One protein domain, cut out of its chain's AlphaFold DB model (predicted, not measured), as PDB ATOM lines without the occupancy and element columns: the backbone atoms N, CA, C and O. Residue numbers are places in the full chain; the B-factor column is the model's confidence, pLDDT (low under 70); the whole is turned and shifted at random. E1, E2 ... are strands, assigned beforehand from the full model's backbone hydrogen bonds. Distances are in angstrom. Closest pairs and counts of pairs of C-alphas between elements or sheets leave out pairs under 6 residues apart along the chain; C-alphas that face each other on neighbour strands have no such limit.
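AT A GLANCE: This is residues 40 to 196 of the 196 residues of an uncharacterized protein of Chitinophaga sp. SYP-B3965 (UniProt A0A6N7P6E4). Two lobes: the larger is a sandwich of two strongly twisted antiparallel sheets, E2 E6 E5 E4 E3 and E7 E8 E9 E10, and the smaller is a separate, strongly twisted sheet, E12 E1 E11 E13, built from both ends of the printed part. Residues 49 to 57 and 145 to 167 run between the lobes, and residues 159 to 164 stick out free. The printed part has 157 residues, no named helix and thirteen named strands, E1 to E13 in chain order; the class is all strand, with under half of the residues in named elements. The small sheet is mixed, and the whole is compact, with a radius of gyration of the C-alphas of 17.0 A and spans of 50 by 35 by 27 A.

IN THESE COORDINATES: Find C-alpha 40 at (4.585, -36.714, -46.358); from there E1, residues 40 to 48, runs 24.8 A. Next come E2, residues 58 to 60; E3, 68 to 74, 18.3 A; E4, 77 to 82; E5, 86 to 91; and E6, 99 to 105, 17.9 A. Then read E7, 112 to 115; E8, 118 to 123; E9, 126 to 131; and E10, 139 to 144, ending at C-alpha 144 (19.109, -1.399, -54.759). Last come E11, 168 to 170; E12, 179 to 189, 24.1 A, which bends by 82 degrees at residue 182; and E13, 193 to 195, ending at C-alpha 195 (6.729, -30.421, -57.908).

HOW THE PARTS SIT: E3 E4 E5 E6 and E7 E8 E9 E10 are meanders, each strand the antiparallel neighbour of the one before. In the first, look for N 79 and O 72 at 2.8 A, N 88 and O 80 at 2.8 A, and N 104 and O 87 at 2.8 A; E2 is the edge strand beside E6, with N 60 and O 103 at 2.7 A. In the second, see N 120 and O 113 at 2.8 A, N 128 and O 121 at 2.8 A, and N 144 and O 127 at 2.8 A. The two sheets form a sandwich, face to face, with their facing parts 10.2 A centre to centre and their strands at 19 degrees. The closest C-alphas of E3 and E7 are those of Met 74 and Leu 114, 7.6 A apart. In the small sheet E12 and E1 are antiparallel, with N 44 and O 184 at 2.8 A; E1 and E11 are parallel, with N 43 and O 169 at 2.9 A; E11 and E13 are antiparallel, with N 195 and O 168 at 2.9 A. Its four strands are apart from the strands of the sandwich.

THE WHOLE: The C-alphas farthest apart, of Ser 93 and Asn 190, are 50.6 A apart. The printed part has no cut and ends at the chain's last residue, 196. The link from E10 to E11, 23 residues, is long. The mean pLDDT of the printed part is 89.1; residues 154 to 167 and residue 196 are under 70.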
ATOM      1  N   VAL A  40       3.295 -36.897 -45.673       90.38
ATOM      2  CA  VAL A  40       4.585 -36.714 -46.358       90.38
ATOM      3  C   VAL A  40       5.312 -35.463 -45.872       90.38
ATOM      4  O   VAL A  40       4.694 -34.518 -45.375       90.38
ATOM      5  N   ASP A  41       6.640 -35.455 -46.014       89.56
ATOM      6  CA  ASP A  41       7.439 -34.252 -45.768       89.56
ATOM      7  C   ASP A  41       7.071 -33.174 -46.786       89.56
ATOM      8  O   ASP A  41       7.143 -33.380 -47.999       89.56
ATOM      9  N   THR A  42       6.645 -32.030 -46.265       88.19
ATOM     10  CA  THR A  42       6.045 -30.942 -47.031       88.19
ATOM     11  C   THR A  42       6.684 -29.632 -46.616       88.19
ATOM     12  O   THR A  42       6.824 -29.350 -45.425       88.19
ATOM     13  N   TYR A  43       7.064 -28.815 -47.593       87.69
ATOM     14  CA  TYR A  43       7.534 -27.463 -47.328       87.69
ATOM     15  C   TYR A  43       6.350 -26.548 -47.023       87.69
ATOM     16  O   TYR A  43       5.504 -26.298 -47.881       87.69
ATOM     17  N   VAL A  44       6.309 -26.036 -45.801       90.62
ATOM     18  CA  VAL A  44       5.272 -25.136 -45.306       90.62
ATOM     19  C   VAL A  44       5.834 -23.712 -45.265       90.62
ATOM     20  O   VAL A  44       6.924 -23.502 -44.715       90.62
ATOM     21  N   PRO A  45       5.146 -22.727 -45.867       89.56
ATOM     22  CA  PRO A  45       5.589 -21.344 -45.851       89.56
ATOM     23  C   PRO A  45       5.358 -20.723 -44.475       89.56
ATOM     24  O   PRO A  45       4.266 -20.798 -43.911       89.56
ATOM     25  N   ILE A  46       6.384 -20.053 -43.960       90.00
ATOM     26  CA  ILE A  46       6.284 -19.210 -42.772       90.00
ATOM     27  C   ILE A  46       6.076 -17.773 -43.232       90.00
ATOM     28  O   ILE A  46       6.887 -17.242 -43.996       90.00
ATOM     29  N   TYR A  47       4.994 -17.152 -42.765       91.62
ATOM     30  CA  TYR A  47       4.607 -15.795 -43.142       91.62
ATOM     31  C   TYR A  47       5.013 -14.778 -42.080       91.62
ATOM     32  O   TYR A  47       4.986 -15.071 -40.887       91.62
ATOM     33  N   ALA A  48       5.328 -13.568 -42.529       92.50
ATOM     34  CA  ALA A  48       5.420 -12.381 -41.699       92.50
ATOM     35  C   ALA A  48       4.432 -11.326 -42.208       92.50
ATOM     36  O   ALA A  48       4.344 -11.064 -43.413       92.50
ATOM     37  N   ALA A  49       3.687 -10.735 -41.275       93.38
ATOM     38  CA  ALA A  49       2.772  -9.645 -41.570       93.38
ATOM     39  C   ALA A  49       3.546  -8.374 -41.945       93.38
ATOM     40  O   ALA A  49       4.683  -8.162 -41.521       93.38
ATOM     41  N   GLU A  50       2.923  -7.504 -42.734       88.56
ATOM     42  CA  GLU A  50       3.522  -6.216 -43.073       88.56
ATOM     43  C   GLU A  50       3.808  -5.394 -41.803       88.56
ATOM     44  O   GLU A  50       2.982  -5.315 -40.895       88.56
ATOM     45  N   GLY A  51       5.007  -4.810 -41.721       89.06
ATOM     46  CA  GLY A  51       5.444  -4.011 -40.572       89.06
ATOM     47  C   GLY A  51       5.885  -4.805 -39.335       89.06
ATOM     48  O   GLY A  51       6.298  -4.185 -38.350       89.06
ATOM     49  N   SER A  52       5.841  -6.140 -39.369       92.75
ATOM     50  CA  SER A  52       6.269  -6.973 -38.244       92.75
ATOM     51  C   SER A  52       7.781  -6.893 -37.990       92.75
ATOM     52  O   SER A  52       8.567  -6.517 -38.868       92.75
ATOM     53  N   ASP A  53       8.210  -7.249 -36.778       91.31
ATOM     54  CA  ASP A  53       9.627  -7.223 -36.395       91.31
ATOM     55  C   ASP A  53      10.470  -8.215 -37.204       91.31
ATOM     56  O   ASP A  53      11.642  -7.955 -37.477       91.31
ATOM     57  N   GLU A  54       9.866  -9.311 -37.670       89.81
ATOM     58  CA  GLU A  54      10.513 -10.294 -38.534       89.81
ATOM     59  C   GLU A  54      10.965  -9.692 -39.862       89.81
ATOM     60  O   GLU A  54      11.920 -10.201 -40.435       89.81
ATOM     61  N   LEU A  55      10.321  -8.624 -40.346       93.25
ATOM     62  CA  LEU A  55      10.692  -7.945 -41.591       93.25
ATOM     63  C   LEU A  55      11.714  -6.814 -41.387       93.25
ATOM     64  O   LEU A  55      12.247  -6.286 -42.367       93.25
ATOM     65  N   LYS A  56      12.021  -6.438 -40.139       95.00
ATOM     66  CA  LYS A  56      12.940  -5.333 -39.835       95.00
ATOM     67  C   LYS A  56      14.392  -5.779 -39.939       95.00
ATOM     68  O   LYS A  56      14.800  -6.763 -39.330       95.00
ATOM     69  N   ILE A  57      15.203  -5.005 -40.655       96.50
ATOM     70  CA  ILE A  57      16.658  -5.178 -40.635       96.50
ATOM     71  C   ILE A  57      17.190  -4.542 -39.355       96.50
ATOM     72  O   ILE A  57      17.112  -3.323 -39.200       96.50
ATOM     73  N   ALA A  58      17.691  -5.364 -38.436       96.19
ATOM     74  CA  ALA A  58      18.154  -4.904 -37.134       96.19
ATOM     75  C   ALA A  58      19.097  -5.913 -36.478       96.19
ATOM     76  O   ALA A  58      18.975  -7.124 -36.670       96.19
ATOM     77  N   THR A  59      20.004  -5.412 -35.645       97.31
ATOM     78  CA  THR A  59      20.772  -6.256 -34.730       97.31
ATOM     79  C   THR A  59      19.877  -6.728 -33.585       97.31
ATOM     80  O   THR A  59      19.117  -5.955 -33.008       97.31
ATOM     81  N   GLN A  60      19.977  -8.008 -33.256       96.38
ATOM     82  CA  GLN A  60      19.209  -8.718 -32.242       96.38
ATOM     83  C   GLN A  60      20.150  -9.469 -31.293       96.38
ATOM     84  O   GLN A  60      21.349  -9.634 -31.556       96.38
ATOM     85  N   ALA A  61      19.583  -9.951 -30.187       96.62
ATOM     86  CA  ALA A  61      20.281 -10.816 -29.248       96.62
ATOM     87  C   ALA A  61      20.795 -12.097 -29.927       96.62
ATOM     88  O   ALA A  61      20.254 -12.564 -30.934       96.62
ATOM     89  N   ILE A  62      21.850 -12.673 -29.350       97.50
ATOM     90  CA  ILE A  62      22.407 -13.946 -29.807       97.50
ATOM     91  C   ILE A  62      21.350 -15.050 -29.787       97.50
ATOM     92  O   ILE A  62      20.482 -15.094 -28.915       97.50
ATOM     93  N   ARG A  63      21.456 -15.978 -30.738       96.62
ATOM     94  CA  ARG A  63      20.569 -17.140 -30.821       96.62
ATOM     95  C   ARG A  63      21.280 -18.375 -31.393       96.62
ATOM     96  O   ARG A  63      22.340 -18.238 -32.027       96.62
ATOM     97  N   PRO A  64      20.741 -19.590 -31.179       97.06
ATOM     98  CA  PRO A  64      21.234 -20.801 -31.832       97.06
ATOM     99  C   PRO A  64      21.221 -20.677 -33.361       97.06
ATOM    100  O   PRO A  64      20.450 -19.904 -33.923       97.06
ATOM    101  N   THR A  65      22.100 -21.417 -34.039       95.69
ATOM    102  CA  THR A  65      22.052 -21.506 -35.507       95.69
ATOM    103  C   THR A  65      21.026 -22.558 -35.900       95.69
ATOM    104  O   THR A  65      21.117 -23.689 -35.428       95.69
ATOM    105  N   HIS A  66      20.095 -22.210 -36.788       91.69
ATOM    106  CA  HIS A  66      19.094 -23.162 -37.286       91.69
ATOM    107  C   HIS A  66      19.467 -23.730 -38.658       91.69
ATOM    108  O   HIS A  66      19.566 -24.943 -38.829       91.69
ATOM    109  N   LYS A  67      19.712 -22.852 -39.637       90.06
ATOM    110  CA  LYS A  67      19.993 -23.228 -41.030       90.06
ATOM    111  C   LYS A  67      21.280 -22.566 -41.503       90.06
ATOM    112  O   LYS A  67      21.265 -21.510 -42.135       90.06
ATOM    113  N   ALA A  68      22.403 -23.173 -41.126       92.50
ATOM    114  CA  ALA A  68      23.730 -22.641 -41.410       92.50
ATOM    115  C   ALA A  68      23.969 -22.473 -42.921       92.50
ATOM    116  O   ALA A  68      23.642 -23.342 -43.727       92.50
ATOM    117  N   GLY A  69      24.557 -21.340 -43.286       93.00
ATOM    118  CA  GLY A  69      25.055 -21.029 -44.617       93.00
ATOM    119  C   GLY A  69      26.567 -20.815 -44.609       93.00
ATOM    120  O   GLY A  69      27.288 -21.329 -43.751       93.00
ATOM    121  N   LYS A  70      27.047 -20.048 -45.591       94.62
ATOM    122  CA  LYS A  70      28.469 -19.734 -45.744       94.62
ATOM    123  C   LYS A  70      28.995 -18.893 -44.582       94.62
ATOM    124  O   LYS A  70      28.252 -18.168 -43.917       94.62
ATOM    125  N   ILE A  71      30.300 -18.995 -44.378       95.00
ATOM    126  CA  ILE A  71      31.047 -18.287 -43.348       95.00
ATOM    127  C   ILE A  71      32.033 -17.340 -44.025       95.00
ATOM    128  O   ILE A  71      32.715 -17.725 -44.973       95.00
ATOM    129  N   PHE A  72      32.125 -16.121 -43.504       94.00
ATOM    130  CA  PHE A  72      33.049 -15.091 -43.958       94.00
ATOM    131  C   PHE A  72      33.836 -14.547 -42.772       94.00
ATOM    132  O   PHE A  72      33.302 -14.449 -41.670       94.00
ATOM    133  N   VAL A  73      35.092 -14.174 -42.997       92.50
ATOM    134  CA  VAL A  73      35.966 -13.606 -41.965       92.50
ATOM    135  C   VAL A  73      36.396 -12.212 -42.402       92.50
ATOM    136  O   VAL A  73      36.785 -12.012 -43.551       92.50
ATOM    137  N   MET A  74      36.313 -11.256 -41.483       90.31
ATOM    138  CA  MET A  74      36.856  -9.908 -41.629       90.31
ATOM    139  C   MET A  74      37.494  -9.523 -40.298       90.31
ATOM    140  O   MET A  74      36.811  -9.459 -39.275       90.31
ATOM    141  N   ASP A  75      38.804  -9.291 -40.323       89.75
ATOM    142  CA  ASP A  75      39.620  -9.018 -39.140       89.75
ATOM    143  C   ASP A  75      39.389 -10.069 -38.036       89.75
ATOM    144  O   ASP A  75      39.538 -11.269 -38.269       89.75
ATOM    145  N   ASN A  76      38.980  -9.627 -36.845       92.75
ATOM    146  CA  ASN A  76      38.684 -10.473 -35.689       92.75
ATOM    147  C   ASN A  76      37.191 -10.827 -35.582       92.75
ATOM    148  O   ASN A  76      36.695 -11.090 -34.489       92.75
ATOM    149  N   ARG A  77      36.442 -10.787 -36.689       93.50
ATOM    150  CA  ARG A  77      35.023 -11.156 -36.720       93.50
ATOM    151  C   ARG A  77      34.742 -12.202 -37.785       93.50
ATOM    152  O   ARG A  77      35.270 -12.160 -38.895       93.50
ATOM    153  N   LEU A  78      33.839 -13.108 -37.441       95.00
ATOM    154  CA  LEU A  78      33.279 -14.107 -38.332       95.00
ATOM    155  C   LEU A  78      31.784 -13.823 -38.516       95.00
ATOM    156  O   LEU A  78      31.050 -13.573 -37.562       95.00
ATOM    157  N   PHE A  79      31.347 -13.852 -39.769       96.00
ATOM    158  CA  PHE A  79      29.969 -13.657 -40.190       96.00
ATOM    159  C   PHE A  79      29.449 -14.970 -40.765       96.00
ATOM    160  O   PHE A  79      29.891 -15.401 -41.833       96.00
ATOM    161  N   GLN A  80      28.544 -15.633 -40.049       97.38
ATOM    162  CA  GLN A  80      27.921 -16.872 -40.513       97.38
ATOM    163  C   GLN A  80      26.511 -16.568 -41.002       97.38
ATOM    164  O   GLN A  80      25.650 -16.172 -40.218       97.38
ATOM    165  N   VAL A  81      26.259 -16.791 -42.289       97.19
ATOM    166  CA  VAL A  81      24.912 -16.676 -42.850       97.19
ATOM    167  C   VAL A  81      24.004 -17.720 -42.201       97.19
ATOM    168  O   VAL A  81      24.373 -18.887 -42.077       97.19
ATOM    169  N   GLU A  82      22.800 -17.312 -41.815       95.12
ATOM    170  CA  GLU A  82      21.673 -18.201 -41.562       95.12
ATOM    171  C   GLU A  82      20.667 -18.019 -42.694       95.12
ATOM    172  O   GLU A  82      20.088 -16.942 -42.853       95.12
ATOM    173  N   GLN A  83      20.496 -19.069 -43.498       91.44
ATOM    174  CA  GLN A  83      19.707 -18.995 -44.723       91.44
ATOM    175  C   GLN A  83      18.278 -18.539 -44.421       91.44
ATOM    176  O   GLN A  83      17.639 -19.061 -43.509       91.44
ATOM    177  N   ASP A  84      17.792 -17.598 -45.229       90.56
ATOM    178  CA  ASP A  84      16.462 -16.984 -45.164       90.56
ATOM    179  C   ASP A  84      16.240 -16.032 -43.969       90.56
ATOM    180  O   ASP A  84      15.217 -15.351 -43.916       90.56
ATOM    181  N   SER A  85      17.207 -15.914 -43.051       92.75
ATOM    182  CA  SER A  85      17.015 -15.216 -41.772       92.75
ATOM    183  C   SER A  85      17.962 -14.040 -41.534       92.75
ATOM    184  O   SER A  85      17.533 -13.001 -41.032       92.75
ATOM    185  N   GLY A  86      19.260 -14.193 -41.803       96.06
ATOM    186  CA  GLY A  86      20.232 -13.156 -41.452       96.06
ATOM    187  C   GLY A  86      21.654 -13.664 -41.263       96.06
ATOM    188  O   GLY A  86      22.092 -14.585 -41.950       96.06
ATOM    189  N   ILE A  87      22.395 -13.026 -40.356       97.69
ATOM    190  CA  ILE A  87      23.841 -13.216 -40.204       97.69
ATOM    191  C   ILE A  87      24.206 -13.268 -38.716       97.69
ATOM    192  O   ILE A  87      23.994 -12.309 -37.978       97.69
ATOM    193  N   HIS A  88      24.803 -14.368 -38.265       97.88
ATOM    194  CA  HIS A  88      25.434 -14.438 -36.945       97.88
ATOM    195  C   HIS A  88      26.748 -13.662 -36.969       97.88
ATOM    196  O   HIS A  88      27.583 -13.895 -37.845       97.88
ATOM    197  N   ILE A  89      26.940 -12.773 -35.995       97.00
ATOM    198  CA  ILE A  89      28.194 -12.050 -35.769       97.00
ATOM    199  C   ILE A  89      28.923 -12.743 -34.623       97.00
ATOM    200  O   ILE A  89      28.384 -12.890 -33.521       97.00
ATOM    201  N   ILE A  90      30.145 -13.177 -34.896       97.62
ATOM    202  CA  ILE A  90      30.957 -13.995 -34.002       97.62
ATOM    203  C   ILE A  90      32.287 -13.276 -33.779       97.62
ATOM    204  O   ILE A  90      32.964 -12.911 -34.740       97.62
ATOM    205  N   ASP A  91      32.642 -13.048 -32.517       97.12
ATOM    206  CA  ASP A  91      33.987 -12.639 -32.127       97.12
ATOM    207  C   ASP A  91      34.945 -13.800 -32.394       97.12
ATOM    208  O   ASP A  91      34.731 -14.928 -31.943       97.12
ATOM    209  N   TYR A  92      35.969 -13.509 -33.187       96.44
ATOM    210  CA  TYR A  92      36.989 -14.442 -33.638       96.44
ATOM    211  C   TYR A  92      38.404 -13.956 -33.266       96.44
ATOM    212  O   TYR A  92      39.384 -14.311 -33.918       96.44
ATOM    213  N   SER A  93      38.522 -13.118 -32.228       96.75
ATOM    214  CA  SER A  93      39.807 -12.644 -31.696       96.75
ATOM    215  C   SER A  93      40.632 -13.769 -31.057       96.75
ATOM    216  O   SER A  93      41.823 -13.893 -31.350       96.75
ATOM    217  N   ASP A  94      39.998 -14.633 -30.259       96.44
ATOM    218  CA  ASP A  94      40.551 -15.929 -29.860       96.44
ATOM    219  C   ASP A  94      40.084 -17.015 -30.837       96.44
ATOM    220  O   ASP A  94      38.952 -17.502 -30.792       96.44
ATOM    221  N   LYS A  95      40.986 -17.425 -31.732       93.44
ATOM    222  CA  LYS A  95      40.686 -18.425 -32.766       93.44
ATOM    223  C   LYS A  95      40.368 -19.806 -32.197       93.44
ATOM    224  O   LYS A  95      39.730 -20.595 -32.893       93.44
ATOM    225  N   ALA A  96      40.832 -20.110 -30.983       96.44
ATOM    226  CA  ALA A  96      40.540 -21.373 -30.316       96.44
ATOM    227  C   ALA A  96      39.151 -21.366 -29.662       96.44
ATOM    228  O   ALA A  96      38.592 -22.437 -29.427       96.44
ATOM    229  N   ASN A  97      38.585 -20.184 -29.403       97.06
ATOM    230  CA  ASN A  97      37.311 -20.026 -28.713       97.06
ATOM    231  C   ASN A  97      36.442 -18.903 -29.322       97.06
ATOM    232  O   ASN A  97      36.265 -17.852 -28.705       97.06
ATOM    233  N   PRO A  98      35.886 -19.100 -30.533       96.81
ATOM    234  CA  PRO A  98      34.964 -18.144 -31.140       96.81
ATOM    235  C   PRO A  98      33.669 -17.993 -30.331       96.81
ATOM    236  O   PRO A  98      33.046 -18.985 -29.950       96.81
ATOM    237  N   VAL A  99      33.199 -16.755 -30.151       97.88
ATOM    238  CA  VAL A  99      32.008 -16.452 -29.339       97.88
ATOM    239  C   VAL A  99      30.975 -15.680 -30.153       97.88
ATOM    240  O   VAL A  99      31.264 -14.628 -30.711       97.88
ATOM    241  N   LYS A 100      29.730 -16.169 -30.216       97.75
ATOM    242  CA  LYS A 100      28.626 -15.401 -30.816       97.75
ATOM    243  C   LYS A 100      28.356 -14.149 -29.984       97.75
ATOM    244  O   LYS A 100      28.124 -14.262 -28.785       97.75
ATOM    245  N   VAL A 101      28.321 -12.985 -30.628       97.56
ATOM    246  CA  VAL A 101      28.107 -11.693 -29.952       97.56
ATOM    247  C   VAL A 101      26.815 -10.998 -30.362       97.56
ATOM    248  O   VAL A 101      26.267 -10.235 -29.572       97.56
ATOM    249  N   ALA A 102      26.292 -11.274 -31.559       97.62
ATOM    250  CA  ALA A 102      25.004 -10.747 -32.005       97.62
ATOM    251  C   ALA A 102      24.408 -11.571 -33.153       97.62
ATOM    252  O   ALA A 102      25.101 -12.355 -33.807       97.62
ATOM    253  N   PHE A 103      23.128 -11.340 -33.438       97.75
ATOM    254  CA  PHE A 103      22.488 -11.780 -34.672       97.75
ATOM    255  C   PHE A 103      21.986 -10.562 -35.448       97.75
ATOM    256  O   PHE A 103      21.232  -9.759 -34.917       97.75
ATOM    257  N   LEU A 104      22.395 -10.405 -36.700       97.25
ATOM    258  CA  LEU A 104      21.884  -9.367 -37.585       97.25
ATOM    259  C   LEU A 104      20.718  -9.944 -38.389       97.25
ATOM    260  O   LEU A 104      20.931 -10.743 -39.303       97.25
ATOM    261  N   ASN A 105      19.494  -9.549 -38.038       96.75
ATOM    262  CA  ASN A 105      18.297  -9.943 -38.769       96.75
ATOM    263  C   ASN A 105      18.307  -9.276 -40.141       96.75
ATOM    264  O   ASN A 105      18.306  -8.048 -40.243       96.75
ATOM    265  N   VAL A 106      18.333 -10.093 -41.191       96.62
ATOM    266  CA  VAL A 106      18.243  -9.652 -42.584       96.62
ATOM    267  C   VAL A 106      17.328 -10.642 -43.299       96.62
ATOM    268  O   VAL A 106      17.786 -11.676 -43.788       96.62
ATOM    269  N   PRO A 107      16.018 -10.369 -43.341       94.12
ATOM    270  CA  PRO A 107      15.042 -11.322 -43.855       94.12
ATOM    271  C   PRO A 107      15.315 -11.677 -45.316       94.12
ATOM    272  O   PRO A 107      15.638 -10.809 -46.132       94.12
ATOM    273  N   GLY A 108      15.228 -12.961 -45.646       91.62
ATOM    274  CA  GLY A 108      15.543 -13.452 -46.983       91.62
ATOM    275  C   GLY A 108      17.039 -13.487 -47.316       91.62
ATOM    276  O   GLY A 108      17.370 -13.855 -48.440       91.62
ATOM    277  N   CYS A 109      17.942 -13.154 -46.386       93.56
ATOM    278  CA  CYS A 109      19.390 -13.244 -46.591       93.56
ATOM    279  C   CYS A 109      19.816 -14.679 -46.919       93.56
ATOM    280  O   CYS A 109      19.544 -15.623 -46.176       93.56
ATOM    281  N   LYS A 110      20.515 -14.843 -48.040       89.56
ATOM    282  CA  LYS A 110      21.061 -16.127 -48.502       89.56
ATOM    283  C   LYS A 110      22.552 -16.057 -48.773       89.56
ATOM    284  O   LYS A 110      23.242 -17.057 -48.599       89.56
ATOM    285  N   GLU A 111      23.036 -14.893 -49.186       88.06
ATOM    286  CA  GLU A 111      24.427 -14.685 -49.559       88.06
ATOM    287  C   GLU A 111      24.960 -13.387 -48.971       88.06
ATOM    288  O   GLU A 111      24.224 -12.419 -48.764       88.06
ATOM    289  N   VAL A 112      26.262 -13.378 -48.710       94.25
ATOM    290  CA  VAL A 112      26.989 -12.232 -48.175       94.25
ATOM    291  C   VAL A 112      28.284 -12.058 -48.960       94.25
ATOM    292  O   VAL A 112      28.950 -13.028 -49.307       94.25
ATOM    293  N   ALA A 113      28.661 -10.812 -49.212       94.38
ATOM    294  CA  ALA A 113      30.015 -10.439 -49.588       94.38
ATOM    295  C   ALA A 113      30.492  -9.284 -48.705       94.38
ATOM    296  O   ALA A 113      29.699  -8.460 -48.246       94.38
ATOM    297  N   LEU A 114      31.798  -9.223 -48.467       93.69
ATOM    298  CA  LEU A 114      32.422  -8.259 -47.567       93.69
ATOM    299  C   LEU A 114      33.420  -7.393 -48.341       93.69
ATOM    300  O   LEU A 114      34.240  -7.916 -49.094       93.69
ATOM    301  N   LYS A 115      33.367  -6.066 -48.157       93.06
ATOM    302  CA  LYS A 115      34.375  -5.134 -48.698       93.06
ATOM    303  C   LYS A 115      34.540  -3.911 -47.800       93.06
ATOM    304  O   LYS A 115      33.621  -3.092 -47.679       93.06
ATOM    305  N   GLY A 116      35.738  -3.752 -47.232       91.94
ATOM    306  CA  GLY A 116      35.988  -2.750 -46.193       91.94
ATOM    307  C   GLY A 116      35.034  -2.982 -45.024       91.94
ATOM    308  O   GLY A 116      34.807  -4.124 -44.658       91.94
ATOM    309  N   SER A 117      34.386  -1.935 -44.520       92.75
ATOM    310  CA  SER A 117      33.383  -2.036 -43.451       92.75
ATOM    311  C   SER A 117      31.959  -2.348 -43.934       92.75
ATOM    312  O   SER A 117      31.009  -2.158 -43.179       92.75
ATOM    313  N   ASN A 118      31.760  -2.763 -45.191       95.69
ATOM    314  CA  ASN A 118      30.416  -2.967 -45.734       95.69
ATOM    315  C   ASN A 118      30.098  -4.454 -45.935       95.69
ATOM    316  O   ASN A 118      30.918  -5.201 -46.481       95.69
ATOM    317  N   VAL A 119      28.873  -4.838 -45.572       96.12
ATOM    318  CA  VAL A 119      28.260  -6.128 -45.920       96.12
ATOM    319  C   VAL A 119      27.301  -5.915 -47.077       96.12
ATOM    320  O   VAL A 119      26.383  -5.105 -46.983       96.12
ATOM    321  N   TYR A 120      27.498  -6.662 -48.152       97.31
ATOM    322  CA  TYR A 120      26.595  -6.722 -49.292       97.31
ATOM    323  C   TYR A 120      25.794  -8.000 -49.152       97.31
ATOM    324  O   TYR A 120      26.374  -9.074 -49.003       97.31
ATOM    325  N   THR A 121      24.477  -7.893 -49.170       96.94
ATOM    326  CA  THR A 121      23.611  -9.060 -49.044       96.94
ATOM    327  C   THR A 121      22.289  -8.807 -49.738       96.94
ATOM    328  O   THR A 121      21.924  -7.663 -50.019       96.94
ATOM    329  N   ASN A 122      21.578  -9.880 -50.038       95.25
ATOM    330  CA  ASN A 122      20.220  -9.784 -50.515       95.25
ATOM    331  C   ASN A 122      19.255  -9.632 -49.322       95.25
ATOM    332  O   ASN A 122      19.431 -10.231 -48.263       95.25
ATOM    333  N   ASN A 123      18.206  -8.845 -49.511       95.00
ATOM    334  CA  ASN A 123      17.042  -8.790 -48.641       95.00
ATOM    335  C   ASN A 123      15.840  -9.083 -49.529       95.00
ATOM    336  O   ASN A 123      15.276  -8.183 -50.147       95.00
ATOM    337  N   PHE A 124      15.529 -10.374 -49.635       92.81
ATOM    338  CA  PHE A 124      14.678 -10.914 -50.691       92.81
ATOM    339  C   PHE A 124      15.204 -10.554 -52.095       92.81
ATOM    340  O   PHE A 124      16.346 -10.902 -52.396       92.81
ATOM    341  N   GLU A 125      14.400  -9.891 -52.931       93.31
ATOM    342  CA  GLU A 125      14.731  -9.432 -54.284       93.31
ATOM    343  C   GLU A 125      15.655  -8.212 -54.325       93.31
ATOM    344  O   GLU A 125      16.247  -7.911 -55.363       93.31
ATOM    345  N   ASP A 126      15.804  -7.507 -53.209       96.38
ATOM    346  CA  ASP A 126      16.650  -6.325 -53.138       96.38
ATOM    347  C   ASP A 126      18.085  -6.706 -52.794       96.38
ATOM    348  O   ASP A 126      18.337  -7.646 -52.041       96.38
ATOM    349  N   MET A 127      19.041  -5.914 -53.271       97.56
ATOM    350  CA  MET A 127      20.396  -5.911 -52.732       97.56
ATOM    351  C   MET A 127      20.542  -4.747 -51.759       97.56
ATOM    352  O   MET A 127      20.193  -3.611 -52.074       97.56
ATOM    353  N   ILE A 128      21.094  -5.009 -50.582       98.19
ATOM    354  CA  ILE A 128      21.364  -3.991 -49.570       98.19
ATOM    355  C   ILE A 128      22.844  -3.955 -49.213       98.19
ATOM    356  O   ILE A 128      23.562  -4.953 -49.310       98.19
ATOM    357  N   ILE A 129      23.284  -2.780 -48.775       98.25
ATOM    358  CA  ILE A 129      24.610  -2.555 -48.211       98.25
ATOM    359  C   ILE A 129      24.421  -2.161 -46.750       98.25
ATOM    360  O   ILE A 129      23.727  -1.185 -46.464       98.25
ATOM    361  N   LEU A 130      25.036  -2.903 -45.835       97.56
ATOM    362  CA  LEU A 130      25.012  -2.649 -44.396       97.56
ATOM    363  C   LEU A 130      26.362  -2.083 -43.947       97.56
ATOM    364  O   LEU A 130      27.401  -2.569 -44.398       97.56
ATOM    365  N   ASP A 131      26.354  -1.083 -43.064       96.31
ATOM    366  CA  ASP A 131      27.581  -0.455 -42.549       96.31
ATOM    367  C   ASP A 131      27.992  -1.031 -41.186       96.31
ATOM    368  O   ASP A 131      27.380  -0.739 -40.156       96.31
ATOM    369  N   LEU A 132      29.064  -1.823 -41.160       93.56
ATOM    370  CA  LEU A 132      29.589  -2.433 -39.937       93.56
ATOM    371  C   LEU A 132      30.207  -1.418 -38.970       93.56
ATOM    372  O   LEU A 132      30.296  -1.725 -37.782       93.56
ATOM    373  N   ASN A 133      30.574  -0.211 -39.419       94.50
ATOM    374  CA  ASN A 133      31.102   0.827 -38.520       94.50
ATOM    375  C   ASN A 133      30.048   1.327 -37.527       94.50
ATOM    376  O   ASN A 133      30.390   1.935 -36.519       94.50
ATOM    377  N   THR A 134      28.768   1.076 -37.814       95.12
ATOM    378  CA  THR A 134      27.648   1.466 -36.950       95.12
ATOM    379  C   THR A 134      27.281   0.396 -35.918       95.12
ATOM    380  O   THR A 134      26.368   0.603 -35.124       95.12
ATOM    381  N   TYR A 135      27.996  -0.737 -35.875       92.62
ATOM    382  CA  TYR A 135      27.773  -1.787 -34.877       92.62
ATOM    383  C   TYR A 135      27.880  -1.235 -33.434       92.62
ATOM    384  O   TYR A 135      28.859  -0.556 -33.123       92.62
ATOM    385  N   PRO A 136      26.933  -1.563 -32.527       94.12
ATOM    386  CA  PRO A 136      25.910  -2.605 -32.664       94.12
ATOM    387  C   PRO A 136      24.654  -2.208 -33.450       94.12
ATOM    388  O   PRO A 136      23.919  -3.094 -33.867       94.12
ATOM    389  N   ASP A 137      24.412  -0.929 -33.716       95.62
ATOM    390  CA  ASP A 137      23.218  -0.445 -34.418       95.62
ATOM    391  C   ASP A 137      23.423  -0.389 -35.944       95.62
ATOM    392  O   ASP A 137      23.404   0.676 -36.564       95.62
ATOM    393  N   ILE A 138      23.664  -1.560 -36.549       96.12
ATOM    394  CA  ILE A 138      23.981  -1.687 -37.976       96.12
ATOM    395  C   ILE A 138      22.853  -1.111 -38.840       96.12
ATOM    396  O   ILE A 138      21.711  -1.569 -38.788       96.12
ATOM    397  N   LYS A 139      23.195  -0.142 -39.696       93.00
ATOM    398  CA  LYS A 139      22.249   0.511 -40.611       93.00
ATOM    399  C   LYS A 139      22.362   0.024 -42.049       93.00
ATOM    400  O   LYS A 139      23.446  -0.297 -42.541       93.00
ATOM    401  N   VAL A 140      21.230   0.069 -42.754       97.50
ATOM    402  CA  VAL A 140      21.190  -0.009 -44.219       97.50
ATOM    403  C   VAL A 140      21.757   1.291 -44.780       97.50
ATOM    404  O   VAL A 140      21.131   2.343 -44.697       97.50
ATOM    405  N   LYS A 141      22.953   1.209 -45.351       97.81
ATOM    406  CA  LYS A 141      23.647   2.315 -46.014       97.81
ATOM    407  C   LYS A 141      23.093   2.597 -47.404       97.81
ATOM    408  O   LYS A 141      23.074   3.741 -47.841       97.81
ATOM    409  N   SER A 142      22.682   1.549 -48.113       98.19
ATOM    410  CA  SER A 142      22.066   1.657 -49.436       98.19
ATOM    411  C   SER A 142      21.175   0.453 -49.722       98.19
ATOM    412  O   SER A 142      21.397  -0.636 -49.185       98.19
ATOM    413  N   ARG A 143      20.180   0.657 -50.584       98.19
ATOM    414  CA  ARG A 143      19.271  -0.365 -51.099       98.19
ATOM    415  C   ARG A 143      19.138  -0.187 -52.605       98.19
ATOM    416  O   ARG A 143      18.853   0.905 -53.085       98.19
ATOM    417  N   MET A 144      19.326  -1.280 -53.326       98.25
ATOM    418  CA  MET A 144      19.109  -1.399 -54.759       98.25
ATOM    419  C   MET A 144      17.927  -2.349 -54.955       98.25
ATOM    420  O   MET A 144      18.064  -3.541 -54.663       98.25
ATOM    421  N   PRO A 145      16.760  -1.835 -55.374       97.50
ATOM    422  CA  PRO A 145      15.563  -2.649 -55.463       97.50
ATOM    423  C   PRO A 145      15.637  -3.646 -56.623       97.50
ATOM    424  O   PRO A 145      16.168  -3.315 -57.684       97.50
ATOM    425  N   ASN A 146      15.053  -4.831 -56.437       95.44
ATOM    426  CA  ASN A 146      14.819  -5.821 -57.500       95.44
ATOM    427  C   ASN A 146      16.082  -6.225 -58.300       95.44
ATOM    428  O   ASN A 146      16.031  -6.408 -59.517       95.44
ATOM    429  N   VAL A 147      17.221  -6.357 -57.615       96.00
ATOM    430  CA  VAL A 147      18.473  -6.888 -58.189       96.00
ATOM    431  C   VAL A 147      18.379  -8.401 -58.413       96.00
ATOM    432  O   VAL A 147      18.993  -8.913 -59.345       96.00
ATOM    433  N   PHE A 148      17.568  -9.091 -57.604       92.06
ATOM    434  CA  PHE A 148      17.318 -10.533 -57.663       92.06
ATOM    435  C   PHE A 148      15.814 -10.834 -57.826       92.06
ATOM    436  O   PHE A 148      15.175 -11.314 -56.882       92.06
ATOM    437  N   PRO A 149      15.187 -10.537 -58.983       90.00
ATOM    438  CA  PRO A 149      13.744 -10.730 -59.183       90.00
ATOM    439  C   PRO A 149      13.249 -12.153 -58.876       90.00
ATOM    440  O   PRO A 149      12.109 -12.348 -58.453       90.00
ATOM    441  N   GLU A 150      14.110 -13.155 -59.045       84.12
ATOM    442  CA  GLU A 150      13.864 -14.562 -58.735       84.12
ATOM    443  C   GLU A 150      13.665 -14.848 -57.236       84.12
ATOM    444  O   GLU A 150      13.076 -15.866 -56.878       84.12
ATOM    445  N   LEU A 151      14.119 -13.951 -56.353       84.31
ATOM    446  CA  LEU A 151      13.981 -14.072 -54.897       84.31
ATOM    447  C   LEU A 151      12.737 -13.362 -54.345       84.31
ATOM    448  O   LEU A 151      12.472 -13.443 -53.141       84.31
ATOM    449  N   LYS A 152      11.956 -12.698 -55.209       80.31
ATOM    450  CA  LYS A 152      10.741 -11.959 -54.832       80.31
ATOM    451  C   LYS A 152       9.728 -12.839 -54.111       80.31
ATOM    452  O   LYS A 152       9.148 -12.457 -53.097       80.31
ATOM    453  N   TYR A 153       9.537 -14.042 -54.624       71.88
ATOM    454  CA  TYR A 153       8.767 -15.080 -53.963       71.88
ATOM    455  C   TYR A 153       9.801 -16.038 -53.396       71.88
ATOM    456  O   TYR A 153      10.451 -16.712 -54.189       71.88
ATOM    457  N   ALA A 154      10.007 -16.011 -52.067       62.94
ATOM    458  CA  ALA A 154      11.040 -16.781 -51.363       62.94
ATOM    459  C   ALA A 154      11.259 -18.116 -52.081       62.94
ATOM    460  O   ALA A 154      10.299 -18.900 -52.131       62.94
ATOM    461  N   PRO A 155      12.433 -18.322 -52.720       61.84
ATOM    462  CA  PRO A 155      12.562 -19.300 -53.780       61.84
ATOM    463  C   PRO A 155      12.094 -20.624 -53.229       61.84
ATOM    464  O   PRO A 155      12.543 -21.071 -52.167       61.84
ATOM    465  N   LEU A 156      11.120 -21.189 -53.934       58.28
ATOM    466  CA  LEU A 156      10.574 -22.482 -53.606       58.28
ATOM    467  C   LEU A 156      11.761 -23.442 -53.404       58.28
ATOM    468  O   LEU A 156      12.739 -23.350 -54.152       58.28
ATOM    469  N   PRO A 157      11.707 -24.363 -52.431       56.28
ATOM    470  CA  PRO A 157      12.797 -25.303 -52.124       56.28
ATOM    471  C   PRO A 157      13.302 -26.149 -53.316       56.28
ATOM    472  O   PRO A 157      14.268 -26.898 -53.193       56.28
ATOM    473  N   GLN A 158      12.650 -26.016 -54.468       50.31
ATOM    474  CA  GLN A 158      12.864 -26.657 -55.757       50.31
ATOM    475  C   GLN A 158      14.251 -26.577 -56.387       50.31
ATOM    476  O   GLN A 158      14.517 -27.383 -57.268       50.31
ATOM    477  N   LEU A 159      15.142 -25.661 -56.012       49.41
ATOM    478  CA  LEU A 159      16.369 -25.483 -56.807       49.41
ATOM    479  C   LEU A 159      17.553 -26.356 -56.373       49.41
ATOM    480  O   LEU A 159      18.602 -26.313 -57.013       49.41
ATOM    481  N   ILE A 160      17.400 -27.215 -55.358       48.62
ATOM    482  CA  ILE A 160      18.380 -28.283 -55.118       48.62
ATOM    483  C   ILE A 160      18.011 -29.475 -56.010       48.62
ATOM    484  O   ILE A 160      17.377 -30.443 -55.579       48.62
ATOM    485  N   MET A 161      18.411 -29.372 -57.279       44.94
ATOM    486  CA  MET A 161      18.385 -30.447 -58.272       44.94
ATOM    487  C   MET A 161      19.394 -31.541 -57.884       44.94
ATOM    488  O   MET A 161      20.432 -31.716 -58.514       44.94
ATOM    489  N   THR A 162      19.123 -32.294 -56.818       47.19
ATOM    490  CA  THR A 162      19.734 -33.614 -56.626       47.19
ATOM    491  C   THR A 162      19.039 -34.549 -57.605       47.19
ATOM    492  O   THR A 162      17.911 -34.945 -57.332       47.19
ATOM    493  N   GLY A 163      19.659 -34.805 -58.759       43.66
ATOM    494  CA  GLY A 163      19.090 -35.521 -59.910       43.66
ATOM    495  C   GLY A 163      18.333 -36.809 -59.567       43.66
ATOM    496  O   GLY A 163      18.902 -37.896 -59.588       43.66
ATOM    497  N   GLY A 164      17.037 -36.675 -59.296       54.62
ATOM    498  CA  GLY A 164      16.124 -37.764 -58.982       54.62
ATOM    499  C   GLY A 164      14.675 -37.326 -59.178       54.62
ATOM    500  O   GLY A 164      14.332 -36.167 -58.971       54.62
ATOM    501  N   THR A 165      13.825 -38.270 -59.575       55.06
ATOM    502  CA  THR A 165      12.381 -38.128 -59.840       55.06
ATOM    503  C   THR A 165      11.536 -38.037 -58.560       55.06
ATOM    504  O   THR A 165      10.450 -38.614 -58.473       55.06
ATOM    505  N   THR A 166      12.046 -37.393 -57.510       64.69
ATOM    506  CA  THR A 166      11.365 -37.353 -56.211       64.69
ATOM    507  C   THR A 166      10.361 -36.207 -56.186       64.69
ATOM    508  O   THR A 166      10.754 -35.043 -56.107       64.69
ATOM    509  N   ILE A 167       9.067 -36.545 -56.183       67.44
ATOM    510  CA  ILE A 167       7.979 -35.583 -55.965       67.44
ATOM    511  C   ILE A 167       8.221 -34.868 -54.633       67.44
ATOM    512  O   ILE A 167       8.297 -35.500 -53.577       67.44
ATOM    513  N   ARG A 168       8.329 -33.541 -54.679       77.25
ATOM    514  CA  ARG A 168       8.449 -32.694 -53.486       77.25
ATOM    515  C   ARG A 168       7.126 -31.984 -53.244       77.25
ATOM    516  O   ARG A 168       6.625 -31.298 -54.131       77.25
ATOM    517  N   TYR A 169       6.586 -32.129 -52.041       85.62
ATOM    518  CA  TYR A 169       5.327 -31.506 -51.652       85.62
ATOM    519  C   TYR A 169       5.558 -30.170 -50.956       85.62
ATOM    520  O   TYR A 169       6.550 -29.976 -50.251       85.62
ATOM    521  N   TYR A 170       4.626 -29.246 -51.141       88.31
ATOM    522  CA  TYR A 170       4.603 -27.968 -50.443       88.31
ATOM    523  C   TYR A 170       3.160 -27.543 -50.177       88.31
ATOM    524  O   TYR A 170       2.230 -28.003 -50.844       88.31
ATOM    525  N   GLU A 171       2.952 -26.669 -49.201       90.25
ATOM    526  CA  GLU A 171       1.667 -25.988 -49.065       90.25
ATOM    527  C   GLU A 171       1.587 -24.826 -50.050       90.25
ATOM    528  O   GLU A 171       2.524 -24.035 -50.183       90.25
ATOM    529  N   CYS A 172       0.457 -24.729 -50.754       88.44
ATOM    530  CA  CYS A 172       0.238 -23.669 -51.724       88.44
ATOM    531  C   CYS A 172       0.344 -22.297 -51.025       88.44
ATOM    532  O   CYS A 172      -0.352 -22.085 -50.028       88.44
ATOM    533  N   PRO A 173       1.190 -21.373 -51.524       88.31
ATOM    534  CA  PRO A 173       1.295 -20.022 -50.988       88.31
ATOM    535  C   PRO A 173      -0.058 -19.316 -50.880       88.31
ATOM    536  O   PRO A 173      -0.836 -19.288 -51.830       88.31
ATOM    537  N   ASP A 174      -0.290 -18.687 -49.735       90.88
ATOM    538  CA  ASP A 174      -1.413 -17.808 -49.449       90.88
ATOM    539  C   ASP A 174      -0.864 -16.427 -49.098       90.88
ATOM    540  O   ASP A 174      -0.535 -16.121 -47.951       90.88
ATOM    541  N   TYR A 175      -0.747 -15.582 -50.119       87.12
ATOM    542  CA  TYR A 175      -0.172 -14.248 -49.979       87.12
ATOM    543  C   TYR A 175      -1.038 -13.296 -49.139       87.12
ATOM    544  O   TYR A 175      -0.562 -12.226 -48.770       87.12
ATOM    545  N   SER A 176      -2.275 -13.675 -48.784       90.88
ATOM    546  CA  SER A 176      -3.088 -12.887 -47.849       90.88
ATOM    547  C   SER A 176      -2.576 -12.955 -46.404       90.88
ATOM    548  O   SER A 176      -2.842 -12.052 -45.616       90.88
ATOM    549  N   LYS A 177      -1.783 -13.982 -46.060       90.88
ATOM    550  CA  LYS A 177      -1.151 -14.149 -44.739       90.88
ATOM    551  C   LYS A 177       0.105 -13.293 -44.546       90.88
ATOM    552  O   LYS A 177       0.688 -13.303 -43.464       90.88
ATOM    553  N   GLY A 178       0.524 -12.564 -45.578       91.31
ATOM    554  CA  GLY A 178       1.708 -11.712 -45.572       91.31
ATOM    555  C   GLY A 178       2.836 -12.254 -46.445       91.31
ATOM    556  O   GLY A 178       2.635 -13.060 -47.359       91.31
ATOM    557  N   ARG A 179       4.055 -11.787 -46.181       90.25
ATOM    558  CA  ARG A 179       5.238 -12.159 -46.957       90.25
ATOM    559  C   ARG A 179       5.808 -13.476 -46.451       90.25
ATOM    560  O   ARG A 179       6.036 -13.633 -45.257       90.25
ATOM    561  N   ILE A 180       6.109 -14.404 -47.357       89.50
ATOM    562  CA  ILE A 180       6.829 -15.631 -47.000       89.50
ATOM    563  C   ILE A 180       8.271 -15.260 -46.646       89.50
ATOM    564  O   ILE A 180       9.008 -14.758 -47.496       89.50
ATOM    565  N   VAL A 181       8.668 -15.504 -45.398       88.88
ATOM    566  CA  VAL A 181      10.024 -15.218 -44.905       88.88
ATOM    567  C   VAL A 181      10.947 -16.423 -45.010       88.88
ATOM    568  O   VAL A 181      12.138 -16.251 -45.235       88.88
ATOM    569  N   ARG A 182      10.408 -17.640 -44.891       84.31
ATOM    570  CA  ARG A 182      11.150 -18.896 -45.062       84.31
ATOM    571  C   ARG A 182      10.202 -20.073 -45.283       84.31
ATOM    572  O   ARG A 182       8.989 -19.937 -45.152       84.31
ATOM    573  N   TRP A 183      10.787 -21.229 -45.571       85.25
ATOM    574  CA  TRP A 183      10.096 -22.510 -45.685       85.25
ATOM    575  C   TRP A 183      10.622 -23.478 -44.629       85.25
ATOM    576  O   TRP A 183      11.837 -23.601 -44.458       85.25
ATOM    577  N   GLU A 184       9.720 -24.188 -43.960       85.44
ATOM    578  CA  GLU A 184      10.048 -25.225 -42.977       85.44
ATOM    579  C   GLU A 184       9.464 -26.568 -43.422       85.44
ATOM    580  O   GLU A 184       8.402 -26.617 -44.037       85.44
ATOM    581  N   VAL A 185      10.170 -27.668 -43.154       86.88
ATOM    582  CA  VAL A 185       9.679 -29.011 -43.494       86.88
ATOM    583  C   VAL A 185       8.812 -29.522 -42.353       86.88
ATOM    584  O   VAL A 185       9.267 -29.589 -41.213       86.88
ATOM    585  N   GLN A 186       7.577 -29.902 -42.669       91.38
ATOM    586  CA  GLN A 186       6.624 -30.477 -41.722       91.38
ATOM    587  C   GLN A 186       5.974 -31.733 -42.313       91.38
ATOM    588  O   GLN A 186       5.908 -31.901 -43.532       91.38
ATOM    589  N   LYS A 187       5.468 -32.620 -41.448       92.56
ATOM    590  CA  LYS A 187       4.647 -33.767 -41.863       92.56
ATOM    591  C   LYS A 187       3.221 -33.283 -42.123       92.56
ATOM    592  O   LYS A 187       2.522 -32.926 -41.180       92.56
ATOM    593  N   VAL A 188       2.786 -33.296 -43.381       93.62
ATOM    594  CA  VAL A 188       1.441 -32.850 -43.784       93.62
ATOM    595  C   VAL A 188       0.685 -34.013 -44.413       93.62
ATOM    596  O   VAL A 188       1.244 -34.766 -45.208       93.62
ATOM    597  N   ASN A 189      -0.588 -34.168 -44.043       93.81
ATOM    598  CA  ASN A 189      -1.477 -35.168 -44.624       93.81
ATOM    599  C   ASN A 189      -2.106 -34.630 -45.915       93.81
ATOM    600  O   ASN A 189      -2.834 -33.640 -45.877       93.81
ATOM    601  N   ASN A 190      -1.863 -35.306 -47.036       89.19
ATOM    602  CA  ASN A 190      -2.410 -34.985 -48.355       89.19
ATOM    603  C   ASN A 190      -2.180 -33.524 -48.802       89.19
ATOM    604  O   ASN A 190      -3.144 -32.826 -49.133       89.19
ATOM    605  N   PRO A 191      -0.923 -33.035 -48.833       88.62
ATOM    606  CA  PRO A 191      -0.615 -31.722 -49.393       88.62
ATOM    607  C   PRO A 191      -1.069 -31.620 -50.855       88.62
ATOM    608  O   PRO A 191      -0.858 -32.525 -51.662       88.62
ATOM    609  N   LYS A 192      -1.692 -30.486 -51.196       86.44
ATOM    610  CA  LYS A 192      -2.283 -30.251 -52.525       86.44
ATOM    611  C   LYS A 192      -1.254 -29.862 -53.585       86.44
ATOM    612  O   LYS A 192      -1.441 -30.149 -54.763       86.44
ATOM    613  N   CYS A 193      -0.197 -29.175 -53.169       86.38
ATOM    614  CA  CYS A 193       0.798 -28.602 -54.058       86.38
ATOM    615  C   CYS A 193       2.042 -29.508 -54.120       86.38
ATOM    616  O   CYS A 193       2.527 -30.001 -53.098       86.38
ATOM    617  N   ARG A 194       2.552 -29.756 -55.333       78.50
ATOM    618  CA  ARG A 194       3.728 -30.607 -55.569       78.50
ATOM    619  C   ARG A 194       4.547 -30.162 -56.775       78.50
ATOM    620  O   ARG A 194       4.012 -29.545 -57.692       78.50
ATOM    621  N   TYR A 195       5.821 -30.528 -56.767       72.06
ATOM    622  CA  TYR A 195       6.729 -30.421 -57.908       72.06
ATOM    623  C   TYR A 195       6.893 -31.775 -58.590       72.06
ATOM    624  O   TYR A 195       6.762 -32.812 -57.931       72.06
ATOM    625  N   TYR A 196       7.161 -31.737 -59.891       59.81
ATOM    626  CA  TYR A 196       7.466 -32.903 -60.719       59.81
ATOM    627  C   TYR A 196       8.972 -33.025 -60.935       59.81
ATOM    628  O   TYR A 196       9.622 -31.962 -61.056       59.81
TER     629      TYR A 196